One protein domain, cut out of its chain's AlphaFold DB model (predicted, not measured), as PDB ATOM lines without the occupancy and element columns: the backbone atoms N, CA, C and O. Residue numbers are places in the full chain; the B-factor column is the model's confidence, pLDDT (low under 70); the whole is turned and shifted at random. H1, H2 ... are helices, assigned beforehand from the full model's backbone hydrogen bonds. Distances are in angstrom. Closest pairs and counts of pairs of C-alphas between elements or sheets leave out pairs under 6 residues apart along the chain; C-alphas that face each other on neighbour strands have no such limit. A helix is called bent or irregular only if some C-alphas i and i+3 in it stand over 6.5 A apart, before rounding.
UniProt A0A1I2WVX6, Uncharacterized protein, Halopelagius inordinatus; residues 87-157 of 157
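AT A GLANCE: This is residues 87 to 157 of the 157 residues of an uncharacterized protein of Halopelagius inordinatus (UniProt A0A1I2WVX6). Three helices follow one another round an open, three-sided frame: H1 makes one side, H2 the next, and H3 comes back so that its last turns lie near the first turn of H1. The middle is empty and the contacts are few; the second half of H1 and the link after it, residues 110 to 117, reach past the place where H2 comes near H1. The printed part has 71 residues with three named helices, in the order H1, H2, H3, and no named strand; the class is all helix. The whole is loose, with a radius of gyration of the C-alphas of 14.9 A, and spans 41 by 31 by 21 A.

HOW THE PARTS SIT: Begin with H1, residues 90 to 109, the longest helix by residues; it touches no helix. Look next at H2, residues 118 to 135: it is close to H1 but not clearly touching, the closest C-alphas being those of Tyr 100 and Phe 122, 7.0 A apart. Their lines stand at 71 degrees, only just about perpendicular. Go on to H3, residues 139 to 156, close to H2 but not clearly touching: the closest C-alphas, those of Met 134 and Leu 142, are 7.3 A apart. These two helices stand at a steep tilt of 51 degrees and run opposite ways. H3 is also close to H1 but not clearly touching, with the closest C-alphas, those of Thr 91 and Glu 153, 7.3 A apart, and their lines about perpendicular at 77 degrees. In H1 every O i to N i+4 pair is within hydrogen-bond range; in H2 it is 12 of 14 and in H3 13 of 14.

IN THESE COORDINATES: Find C-alpha 90 at (-9.126, -6.969, 12.464); from there H1 runs 28.5 A to C-alpha 109 at (-0.220, 16.839, -0.427). H2 runs 24.4 A from Lys 118 to Glu 135, and it is irregular: C-alphas 120 and 123 are 7.2 A apart. H3 runs 26.7 A from Pro 139 to C-alpha 156 at (-8.566, -14.208, 5.628).

THE WHOLE: The two C-alphas farthest apart are those of Asp 113 and Asp 140, at 41.6 A. Residues 127 to 132 of H2 and 143 to 148 of H3 stand free, and so do residues 135 to 141, of which 139 to 141 belong to H3. The printed part has no cut and ends at the chain's last residue, Gln 157. The link from H1 to H2 is short, that from H2 to H3 tight, and neither is long. The mean pLDDT of the printed part is 89.3; look at residues 156 to 157 for the model's low confidence, under 70.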
ATOM      1  N   TYR A  87     -17.263  -2.627  17.937       91.19
ATOM      2  CA  TYR A  87     -16.375  -3.752  17.654       91.19
ATOM      3  C   TYR A  87     -16.207  -3.888  16.142       91.19
ATOM      4  O   TYR A  87     -17.194  -3.877  15.410       91.19
ATOM      5  N   LEU A  88     -14.961  -4.005  15.690       90.56
ATOM      6  CA  LEU A  88     -14.598  -4.192  14.289       90.56
ATOM      7  C   LEU A  88     -13.756  -5.468  14.167       90.56
ATOM      8  O   LEU A  88     -12.924  -5.700  15.045       90.56
ATOM      9  N   PRO A  89     -13.932  -6.274  13.107       92.19
ATOM     10  CA  PRO A  89     -12.959  -7.290  12.721       92.19
ATOM     11  C   PRO A  89     -11.594  -6.670  12.394       92.19
ATOM     12  O   PRO A  89     -11.522  -5.539  11.899       92.19
ATOM     13  N   ASP A  90     -10.518  -7.425  12.621       89.44
ATOM     14  CA  ASP A  90      -9.126  -6.969  12.464       89.44
ATOM     15  C   ASP A  90      -8.807  -6.480  11.039       89.44
ATOM     16  O   ASP A  90      -8.020  -5.549  10.849       89.44
ATOM     17  N   THR A  91      -9.454  -7.067  10.029       89.19
ATOM     18  CA  THR A  91      -9.355  -6.668   8.614       89.19
ATOM     19  C   THR A  91      -9.877  -5.239   8.406       89.19
ATOM     20  O   THR A  91      -9.259  -4.425   7.715       89.19
ATOM     21  N   ILE A  92     -11.005  -4.900   9.039       90.94
ATOM     22  CA  ILE A  92     -11.680  -3.607   8.939       90.94
ATOM     23  C   ILE A  92     -10.928  -2.576   9.770       90.94
ATOM     24  O   ILE A  92     -10.729  -1.467   9.285       90.94
ATOM     25  N   GLU A  93     -10.445  -2.938  10.962       91.50
ATOM     26  CA  GLU A  93      -9.559  -2.093  11.775       91.50
ATOM     27  C   GLU A  93      -8.285  -1.727  10.996       91.50
ATOM     28  O   GLU A  93      -7.984  -0.544  10.812       91.50
ATOM     29  N   SER A  94      -7.616  -2.723  10.404       91.00
ATOM     30  CA  SER A  94      -6.407  -2.526   9.598       91.00
ATOM     31  C   SER A  94      -6.661  -1.614   8.393       91.00
ATOM     32  O   SER A  94      -5.893  -0.682   8.122       91.00
ATOM     33  N   ASN A  95      -7.766  -1.841   7.675       91.31
ATOM     34  CA  ASN A  95      -8.177  -1.009   6.543       91.31
ATOM     35  C   ASN A  95      -8.546   0.418   6.977       91.31
ATOM     36  O   ASN A  95      -8.200   1.374   6.283       91.31
ATOM     37  N   LEU A  96      -9.178   0.584   8.137       92.75
ATOM     38  CA  LEU A  96      -9.549   1.870   8.728       92.75
ATOM     39  C   LEU A  96      -8.311   2.685   9.128       92.75
ATOM     40  O   LEU A  96      -8.211   3.870   8.798       92.75
ATOM     41  N   GLY A  97      -7.327   2.041   9.760       90.88
ATOM     42  CA  GLY A  97      -6.029   2.639  10.072       90.88
ATOM     43  C   GLY A  97      -5.228   3.023   8.823       90.88
ATOM     44  O   GLY A  97      -4.553   4.058   8.815       90.88
ATOM     45  N   ARG A  98      -5.325   2.232   7.745       94.00
ATOM     46  CA  ARG A  98      -4.709   2.534   6.442       94.00
ATOM     47  C   ARG A  98      -5.400   3.701   5.733       94.00
ATOM     48  O   ARG A  98      -4.710   4.602   5.265       94.00
ATOM     49  N   ALA A  99      -6.731   3.710   5.702       93.75
ATOM     50  CA  ALA A  99      -7.535   4.772   5.103       93.75
ATOM     51  C   ALA A  99      -7.309   6.124   5.795       93.75
ATOM     52  O   ALA A  99      -7.182   7.134   5.108       93.75
ATOM     53  N   TYR A 100      -7.170   6.138   7.128       93.44
ATOM     54  CA  TYR A 100      -6.770   7.346   7.854       93.44
ATOM     55  C   TYR A 100      -5.423   7.879   7.359       93.44
ATOM     56  O   TYR A 100      -5.357   9.020   6.925       93.44
ATOM     57  N   LYS A 101      -4.365   7.051   7.376       93.38
ATOM     58  CA  LYS A 101      -3.006   7.468   6.973       93.38
ATOM     59  C   LYS A 101      -2.938   7.952   5.525       93.38
ATOM     60  O   LYS A 101      -2.150   8.837   5.222       93.38
ATOM     61  N   GLN A 102      -3.730   7.350   4.638       93.62
ATOM     62  CA  GLN A 102      -3.808   7.784   3.248       93.62
ATOM     63  C   GLN A 102      -4.500   9.146   3.129       93.62
ATOM     64  O   GLN A 102      -3.956  10.028   2.482       93.62
ATOM     65  N   LEU A 103      -5.637   9.351   3.802       91.75
ATOM     66  CA  LEU A 103      -6.338  10.637   3.783       91.75
ATOM     67  C   LEU A 103      -5.520  11.764   4.436       91.75
ATOM     68  O   LEU A 103      -5.526  12.878   3.933       91.75
ATOM     69  N   ASP A 104      -4.808  11.472   5.527       90.31
ATOM     70  CA  ASP A 104      -3.869  12.389   6.194       90.31
ATOM     71  C   ASP A 104      -2.796  12.872   5.193       90.31
ATOM     72  O   ASP A 104      -2.632  14.069   4.972       90.31
ATOM     73  N   LEU A 105      -2.170  11.928   4.472       91.81
ATOM     74  CA  LEU A 105      -1.184  12.210   3.426       91.81
ATOM     75  C   LEU A 105      -1.772  12.966   2.221       91.81
ATOM     76  O   LEU A 105      -1.122  13.862   1.688       91.81
ATOM     77  N   ASP A 106      -2.983  12.616   1.781       92.50
ATOM     78  CA  ASP A 106      -3.658  13.279   0.658       92.50
ATOM     79  C   ASP A 106      -4.020  14.742   1.005       92.50
ATOM     80  O   ASP A 106      -3.989  15.609   0.131       92.50
ATOM     81  N   LEU A 107      -4.327  15.038   2.278       90.81
ATOM     82  CA  LEU A 107      -4.561  16.400   2.779       90.81
ATOM     83  C   LEU A 107      -3.258  17.210   2.877       90.81
ATOM     84  O   LEU A 107      -3.241  18.364   2.442       90.81
ATOM     85  N   ASP A 108      -2.175  16.598   3.369       88.50
ATOM     86  CA  ASP A 108      -0.831  17.197   3.378       88.50
ATOM     87  C   ASP A 108      -0.364  17.538   1.950       88.50
ATOM     88  O   ASP A 108       0.124  18.636   1.692       88.50
ATOM     89  N   MET A 109      -0.558  16.622   0.990       90.69
ATOM     90  CA  MET A 109      -0.220  16.839  -0.427       90.69
ATOM     91  C   MET A 109      -1.078  17.909  -1.115       90.69
ATOM     92  O   MET A 109      -0.679  18.431  -2.155       90.69
ATOM     93  N   ALA A 110      -2.253  18.223  -0.567       91.75
ATOM     94  CA  ALA A 110      -3.144  19.260  -1.077       91.75
ATOM     95  C   ALA A 110      -2.847  20.661  -0.498       91.75
ATOM     96  O   ALA A 110      -3.631  21.582  -0.736       91.75
ATOM     97  N   ASP A 111      -1.759  20.818   0.272       85.31
ATOM     98  CA  ASP A 111      -1.407  22.032   1.029       85.31
ATOM     99  C   ASP A 111      -2.553  22.519   1.954       85.31
ATOM    100  O   ASP A 111      -2.700  23.713   2.240       85.31
ATOM    101  N   ILE A 112      -3.400  21.596   2.438       84.38
ATOM    102  CA  ILE A 112      -4.503  21.924   3.349       84.38
ATOM    103  C   ILE A 112      -3.947  21.997   4.773       84.38
ATOM    104  O   ILE A 112      -3.931  21.011   5.503       84.38
ATOM    105  N   ASP A 113      -3.533  23.199   5.181       72.25
ATOM    106  CA  ASP A 113      -2.987  23.504   6.515       72.25
ATOM    107  C   ASP A 113      -4.074  23.431   7.617       72.25
ATOM    108  O   ASP A 113      -4.543  24.430   8.176       72.25
ATOM    109  N   ARG A 114      -4.566  22.211   7.875       78.56
ATOM    110  CA  ARG A 114      -5.600  21.895   8.865       78.56
ATOM    111  C   ARG A 114      -5.336  20.542   9.522       78.56
ATOM    112  O   ARG A 114      -5.549  19.494   8.930       78.56
ATOM    113  N   GLU A 115      -5.024  20.582  10.813       81.88
ATOM    114  CA  GLU A 115      -4.725  19.409  11.643       81.88
ATOM    115  C   GLU A 115      -5.829  18.320  11.619       81.88
ATOM    116  O   GLU A 115      -6.872  18.430  12.282       81.88
ATOM    117  N   PHE A 116      -5.597  17.219  10.895       88.25
ATOM    118  CA  PHE A 116      -6.599  16.177  10.645       88.25
ATOM    119  C   PHE A 116      -6.627  15.061  11.712       88.25
ATOM    120  O   PHE A 116      -6.354  13.894  11.478       88.25
ATOM    121  N   ARG A 117      -7.032  15.397  12.943       88.31
ATOM    122  CA  ARG A 117      -7.124  14.410  14.046       88.31
ATOM    123  C   ARG A 117      -8.141  13.273  13.827       88.31
ATOM    124  O   ARG A 117      -9.333  13.537  13.641       88.31
ATOM    125  N   LYS A 118      -7.713  12.022  14.073       89.19
ATOM    126  CA  LYS A 118      -8.550  10.795  14.098       89.19
ATOM    127  C   LYS A 118      -9.891  10.951  14.837       89.19
ATOM    128  O   LYS A 118     -10.958  10.761  14.261       89.19
ATOM    129  N   THR A 119      -9.842  11.307  16.122       86.31
ATOM    130  CA  THR A 119     -11.015  11.329  17.021       86.31
ATOM    131  C   THR A 119     -11.961  12.503  16.793       86.31
ATOM    132  O   THR A 119     -13.153  12.374  17.050       86.31
ATOM    133  N   ARG A 120     -11.449  13.642  16.310       88.62
ATOM    134  CA  ARG A 120     -12.243  14.861  16.080       88.62
ATOM    135  C   ARG A 120     -12.830  14.934  14.671       88.62
ATOM    136  O   ARG A 120     -13.872  15.552  14.499       88.62
ATOM    137  N   HIS A 121     -12.160  14.353  13.676       90.69
ATOM    138  CA  HIS A 121     -12.512  14.539  12.268       90.69
ATOM    139  C   HIS A 121     -12.796  13.215  11.560       90.69
ATOM    140  O   HIS A 121     -13.889  13.049  11.030       90.69
ATOM    141  N   PHE A 122     -11.858  12.265  11.590       92.56
ATOM    142  CA  PHE A 122     -11.935  11.052  10.771       92.56
ATOM    143  C   PHE A 122     -13.117  10.137  11.121       92.56
ATOM    144  O   PHE A 122     -13.937   9.865  10.249       92.56
ATOM    145  N   TYR A 123     -13.257   9.693  12.379       91.88
ATOM    146  CA  TYR A 123     -14.368   8.794  12.735       91.88
ATOM    147  C   TYR A 123     -15.755   9.452  12.573       91.88
ATOM    148  O   TYR A 123     -16.625   8.816  11.980       91.88
ATOM    149  N   PRO A 124     -15.991  10.713  13.006       92.06
ATOM    150  CA  PRO A 124     -17.259  11.396  12.738       92.06
ATOM    151  C   PRO A 124     -17.569  11.550  11.241       92.06
ATOM    152  O   PRO A 124     -18.715  11.360  10.840       92.06
ATOM    153  N   LEU A 125     -16.560  11.855  10.413       93.00
ATOM    154  CA  LEU A 125     -16.712  11.959   8.959       93.00
ATOM    155  C   LEU A 125     -17.082  10.610   8.335       93.00
ATOM    156  O   LEU A 125     -18.012  10.546   7.535       93.00
ATOM    157  N   LEU A 126     -16.400   9.532   8.730       93.50
ATOM    158  CA  LEU A 126     -16.687   8.184   8.241       93.50
ATOM    159  C   LEU A 126     -18.105   7.732   8.608       93.50
ATOM    160  O   LEU A 126     -18.801   7.181   7.761       93.50
ATOM    161  N   VAL A 127     -18.551   7.991   9.842       92.38
ATOM    162  CA  VAL A 127     -19.920   7.668  10.275       92.38
ATOM    163  C   VAL A 127     -20.948   8.473   9.479       92.38
ATOM    164  O   VAL A 127     -21.925   7.895   9.013       92.38
ATOM    165  N   ALA A 128     -20.726   9.774   9.261       93.38
ATOM    166  CA  ALA A 128     -21.642  10.610   8.483       93.38
ATOM    167  C   ALA A 128     -21.755  10.153   7.015       93.38
ATOM    168  O   ALA A 128     -22.863   9.988   6.510       93.38
ATOM    169  N   LEU A 129     -20.622   9.887   6.352       94.25
ATOM    170  CA  LEU A 129     -20.595   9.379   4.973       94.25
ATOM    171  C   LEU A 129     -21.177   7.963   4.866       94.25
ATOM    172  O   LEU A 129     -21.869   7.655   3.899       94.25
ATOM    173  N   GLY A 130     -20.930   7.109   5.863       92.88
ATOM    174  CA  GLY A 130     -21.520   5.774   5.945       92.88
ATOM    175  C   GLY A 130     -23.039   5.823   6.093       92.88
ATOM    176  O   GLY A 130     -23.737   5.104   5.387       92.88
ATOM    177  N   MET A 131     -23.563   6.705   6.952       93.19
ATOM    178  CA  MET A 131     -25.007   6.915   7.101       93.19
ATOM    179  C   MET A 131     -25.653   7.418   5.811       93.19
ATOM    180  O   MET A 131     -26.643   6.832   5.388       93.19
ATOM    181  N   GLN A 132     -25.067   8.428   5.157       93.69
ATOM    182  CA  GLN A 132     -25.560   8.917   3.866       93.69
ATOM    183  C   GLN A 132     -25.605   7.784   2.828       93.69
ATOM    184  O   GLN A 132     -26.616   7.581   2.168       93.69
ATOM    185  N   ARG A 133     -24.531   6.990   2.726       92.38
ATOM    186  CA  ARG A 133     -24.466   5.881   1.768       92.38
ATOM    187  C   ARG A 133     -25.465   4.759   2.067       92.38
ATOM    188  O   ARG A 133     -25.926   4.121   1.132       92.38
ATOM    189  N   MET A 134     -25.801   4.519   3.336       92.31
ATOM    190  CA  MET A 134     -26.854   3.566   3.712       92.31
ATOM    191  C   MET A 134     -28.268   4.098   3.438       92.31
ATOM    192  O   MET A 134     -29.164   3.298   3.202       92.31
ATOM    193  N   GLU A 135     -28.478   5.417   3.467       91.94
ATOM    194  CA  GLU A 135     -29.756   6.055   3.104       91.94
ATOM    195  C   GLU A 135     -29.985   6.076   1.580       91.94
ATOM    196  O   GLU A 135     -31.125   6.053   1.125       91.94
ATOM    197  N   GLU A 136     -28.907   6.072   0.790       92.88
ATOM    198  CA  GLU A 136     -28.935   6.002  -0.681       92.88
ATOM    199  C   GLU A 136     -29.124   4.574  -1.247       92.88
ATOM    200  O   GLU A 136     -29.313   4.438  -2.455       92.88
ATOM    201  N   MET A 137     -29.060   3.524  -0.417       93.12
ATOM    202  CA  MET A 137     -29.117   2.111  -0.834       93.12
ATOM    203  C   MET A 137     -30.455   1.444  -0.499       93.12
ATOM    204  O   MET A 137     -31.041   1.680   0.558       93.12
ATOM    205  N   GLU A 138     -30.901   0.535  -1.367       93.38
ATOM    206  CA  GLU A 138     -32.068  -0.311  -1.091       93.38
ATOM    207  C   GLU A 138     -31.735  -1.408  -0.050       93.38
ATOM    208  O   GLU A 138     -30.584  -1.855   0.039       93.38
ATOM    209  N   PRO A 139     -32.718  -1.907   0.730       93.38
ATOM    210  CA  PRO A 139     -32.477  -2.909   1.775       93.38
ATOM    211  C   PRO A 139     -31.804  -4.195   1.278       93.38
ATOM    212  O   PRO A 139     -30.970  -4.761   1.986       93.38
ATOM    213  N   ASP A 140     -32.134  -4.638   0.063       95.00
ATOM    214  CA  ASP A 140     -31.555  -5.844  -0.539       95.00
ATOM    215  C   ASP A 140     -30.063  -5.645  -0.884       95.00
ATOM    216  O   ASP A 140     -29.251  -6.540  -0.652       95.00
ATOM    217  N   GLU A 141     -29.672  -4.448  -1.346       93.75
ATOM    218  CA  GLU A 141     -28.270  -4.098  -1.634       93.75
ATOM    219  C   GLU A 141     -27.425  -4.036  -0.351       93.75
ATOM    220  O   GLU A 141     -26.276  -4.487  -0.326       93.75
ATOM    221  N   LEU A 142     -28.004  -3.520   0.742       92.50
ATOM    222  CA  LEU A 142     -27.357  -3.498   2.058       92.50
ATOM    223  C   LEU A 142     -27.104  -4.912   2.599       92.50
ATOM    224  O   LEU A 142     -26.048  -5.164   3.185       92.50
ATOM    225  N   MET A 143     -28.046  -5.835   2.383       94.25
ATOM    226  CA  MET A 143     -27.889  -7.240   2.767       94.25
ATOM    227  C   MET A 143     -26.824  -7.948   1.920       94.25
ATOM    228  O   MET A 143     -25.963  -8.620   2.489       94.25
ATOM    229  N   GLU A 144     -26.803  -7.745   0.596       94.88
ATOM    230  CA  GLU A 144     -25.745  -8.296  -0.267       94.88
ATOM    231  C   GLU A 144     -24.356  -7.772   0.139       94.88
ATOM    232  O   GLU A 144     -23.398  -8.545   0.236       94.88
ATOM    233  N   PHE A 145     -24.239  -6.476   0.454       92.19
ATOM    234  CA  PHE A 145     -22.981  -5.889   0.921       92.19
ATOM    235  C   PHE A 145     -22.514  -6.486   2.259       92.19
ATOM    236  O   PHE A 145     -21.322  -6.763   2.427       92.19
ATOM    237  N   LEU A 146     -23.438  -6.734   3.196       91.75
ATOM    238  CA  LEU A 146     -23.142  -7.391   4.472       91.75
ATOM    239  C   LEU A 146     -22.655  -8.836   4.265       91.75
ATOM    240  O   LEU A 146     -21.615  -9.214   4.808       91.75
ATOM    241  N   GLU A 147     -23.349  -9.622   3.436       93.88
ATOM    242  CA  GLU A 147     -22.937 -10.991   3.094       93.88
ATOM    243  C   GLU A 147     -21.568 -11.029   2.400       93.88
ATOM    244  O   GLU A 147     -20.747 -11.918   2.667       93.88
ATOM    245  N   GLU A 148     -21.283 -10.060   1.521       91.31
ATOM    246  CA  GLU A 148     -19.988  -9.962   0.850       91.31
ATOM    247  C   GLU A 148     -18.850  -9.684   1.838       91.31
ATOM    248  O   GLU A 148     -17.759 -10.250   1.701       91.31
ATOM    249  N   LEU A 149     -19.117  -8.825   2.821       89.38
ATOM    250  CA  LEU A 149     -18.187  -8.396   3.855       89.38
ATOM    251  C   LEU A 149     -17.883  -9.551   4.821       89.38
ATOM    252  O   LEU A 149     -16.715  -9.902   4.980       89.38
ATOM    253  N   GLU A 150     -18.892 -10.271   5.324       89.56
ATOM    254  CA  GLU A 150     -18.666 -11.513   6.086       89.56
ATOM    255  C   GLU A 150     -17.893 -12.582   5.290       89.56
ATOM    256  O   GLU A 150     -17.100 -13.356   5.832       89.56
ATOM    257  N   ARG A 151     -18.144 -12.677   3.980       90.25
ATOM    258  CA  ARG A 151     -17.465 -13.636   3.098       90.25
ATOM    259  C   ARG A 151     -15.996 -13.273   2.865       90.25
ATOM    260  O   ARG A 151     -15.228 -14.175   2.530       90.25
ATOM    261  N   LYS A 152     -15.602 -12.002   3.007       85.38
ATOM    262  CA  LYS A 152     -14.190 -11.581   2.993       85.38
ATOM    263  C   LYS A 152     -13.495 -12.032   4.279       85.38
ATOM    264  O   LYS A 152     -12.498 -12.737   4.173       85.38
ATOM    265  N   GLU A 153     -14.108 -11.810   5.445       80.81
ATOM    266  CA  GLU A 153     -13.591 -12.306   6.735       80.81
ATOM    267  C   GLU A 153     -13.318 -13.816   6.718       80.81
ATOM    268  O   GLU A 153     -12.236 -14.270   7.082       80.81
ATOM    269  N   ARG A 154     -14.269 -14.607   6.200       79.12
ATOM    270  CA  ARG A 154     -14.147 -16.074   6.080       79.12
ATOM    271  C   ARG A 154     -13.045 -16.564   5.120       79.12
ATOM    272  O   ARG A 154     -12.891 -17.773   4.975       79.12
ATOM    273  N   LYS A 155     -12.338 -15.672   4.417       71.06
ATOM    274  CA  LYS A 155     -11.230 -16.002   3.499       71.06
ATOM    275  C   LYS A 155      -9.858 -15.551   3.998       71.06
ATOM    276  O   LYS A 155      -8.865 -15.942   3.390       71.06
ATOM    277  N   GLU A 156      -9.811 -14.717   5.034       59.56
ATOM    278  CA  GLU A 156      -8.566 -14.208   5.628       59.56
ATOM    279  C   GLU A 156      -8.213 -14.917   6.956       59.56
ATOM    280  O   GLU A 156      -7.133 -14.688   7.499       59.56
ATOM    281  N   GLN A 157      -9.090 -15.820   7.423       54.09
ATOM    282  CA  GLN A 157      -8.867 -16.801   8.502       54.09
ATOM    283  C   GLN A 157      -8.352 -18.145   7.960       54.09
ATOM    284  O   GLN A 157      -7.489 -18.745   8.640       54.09
TER     285      GLN A 157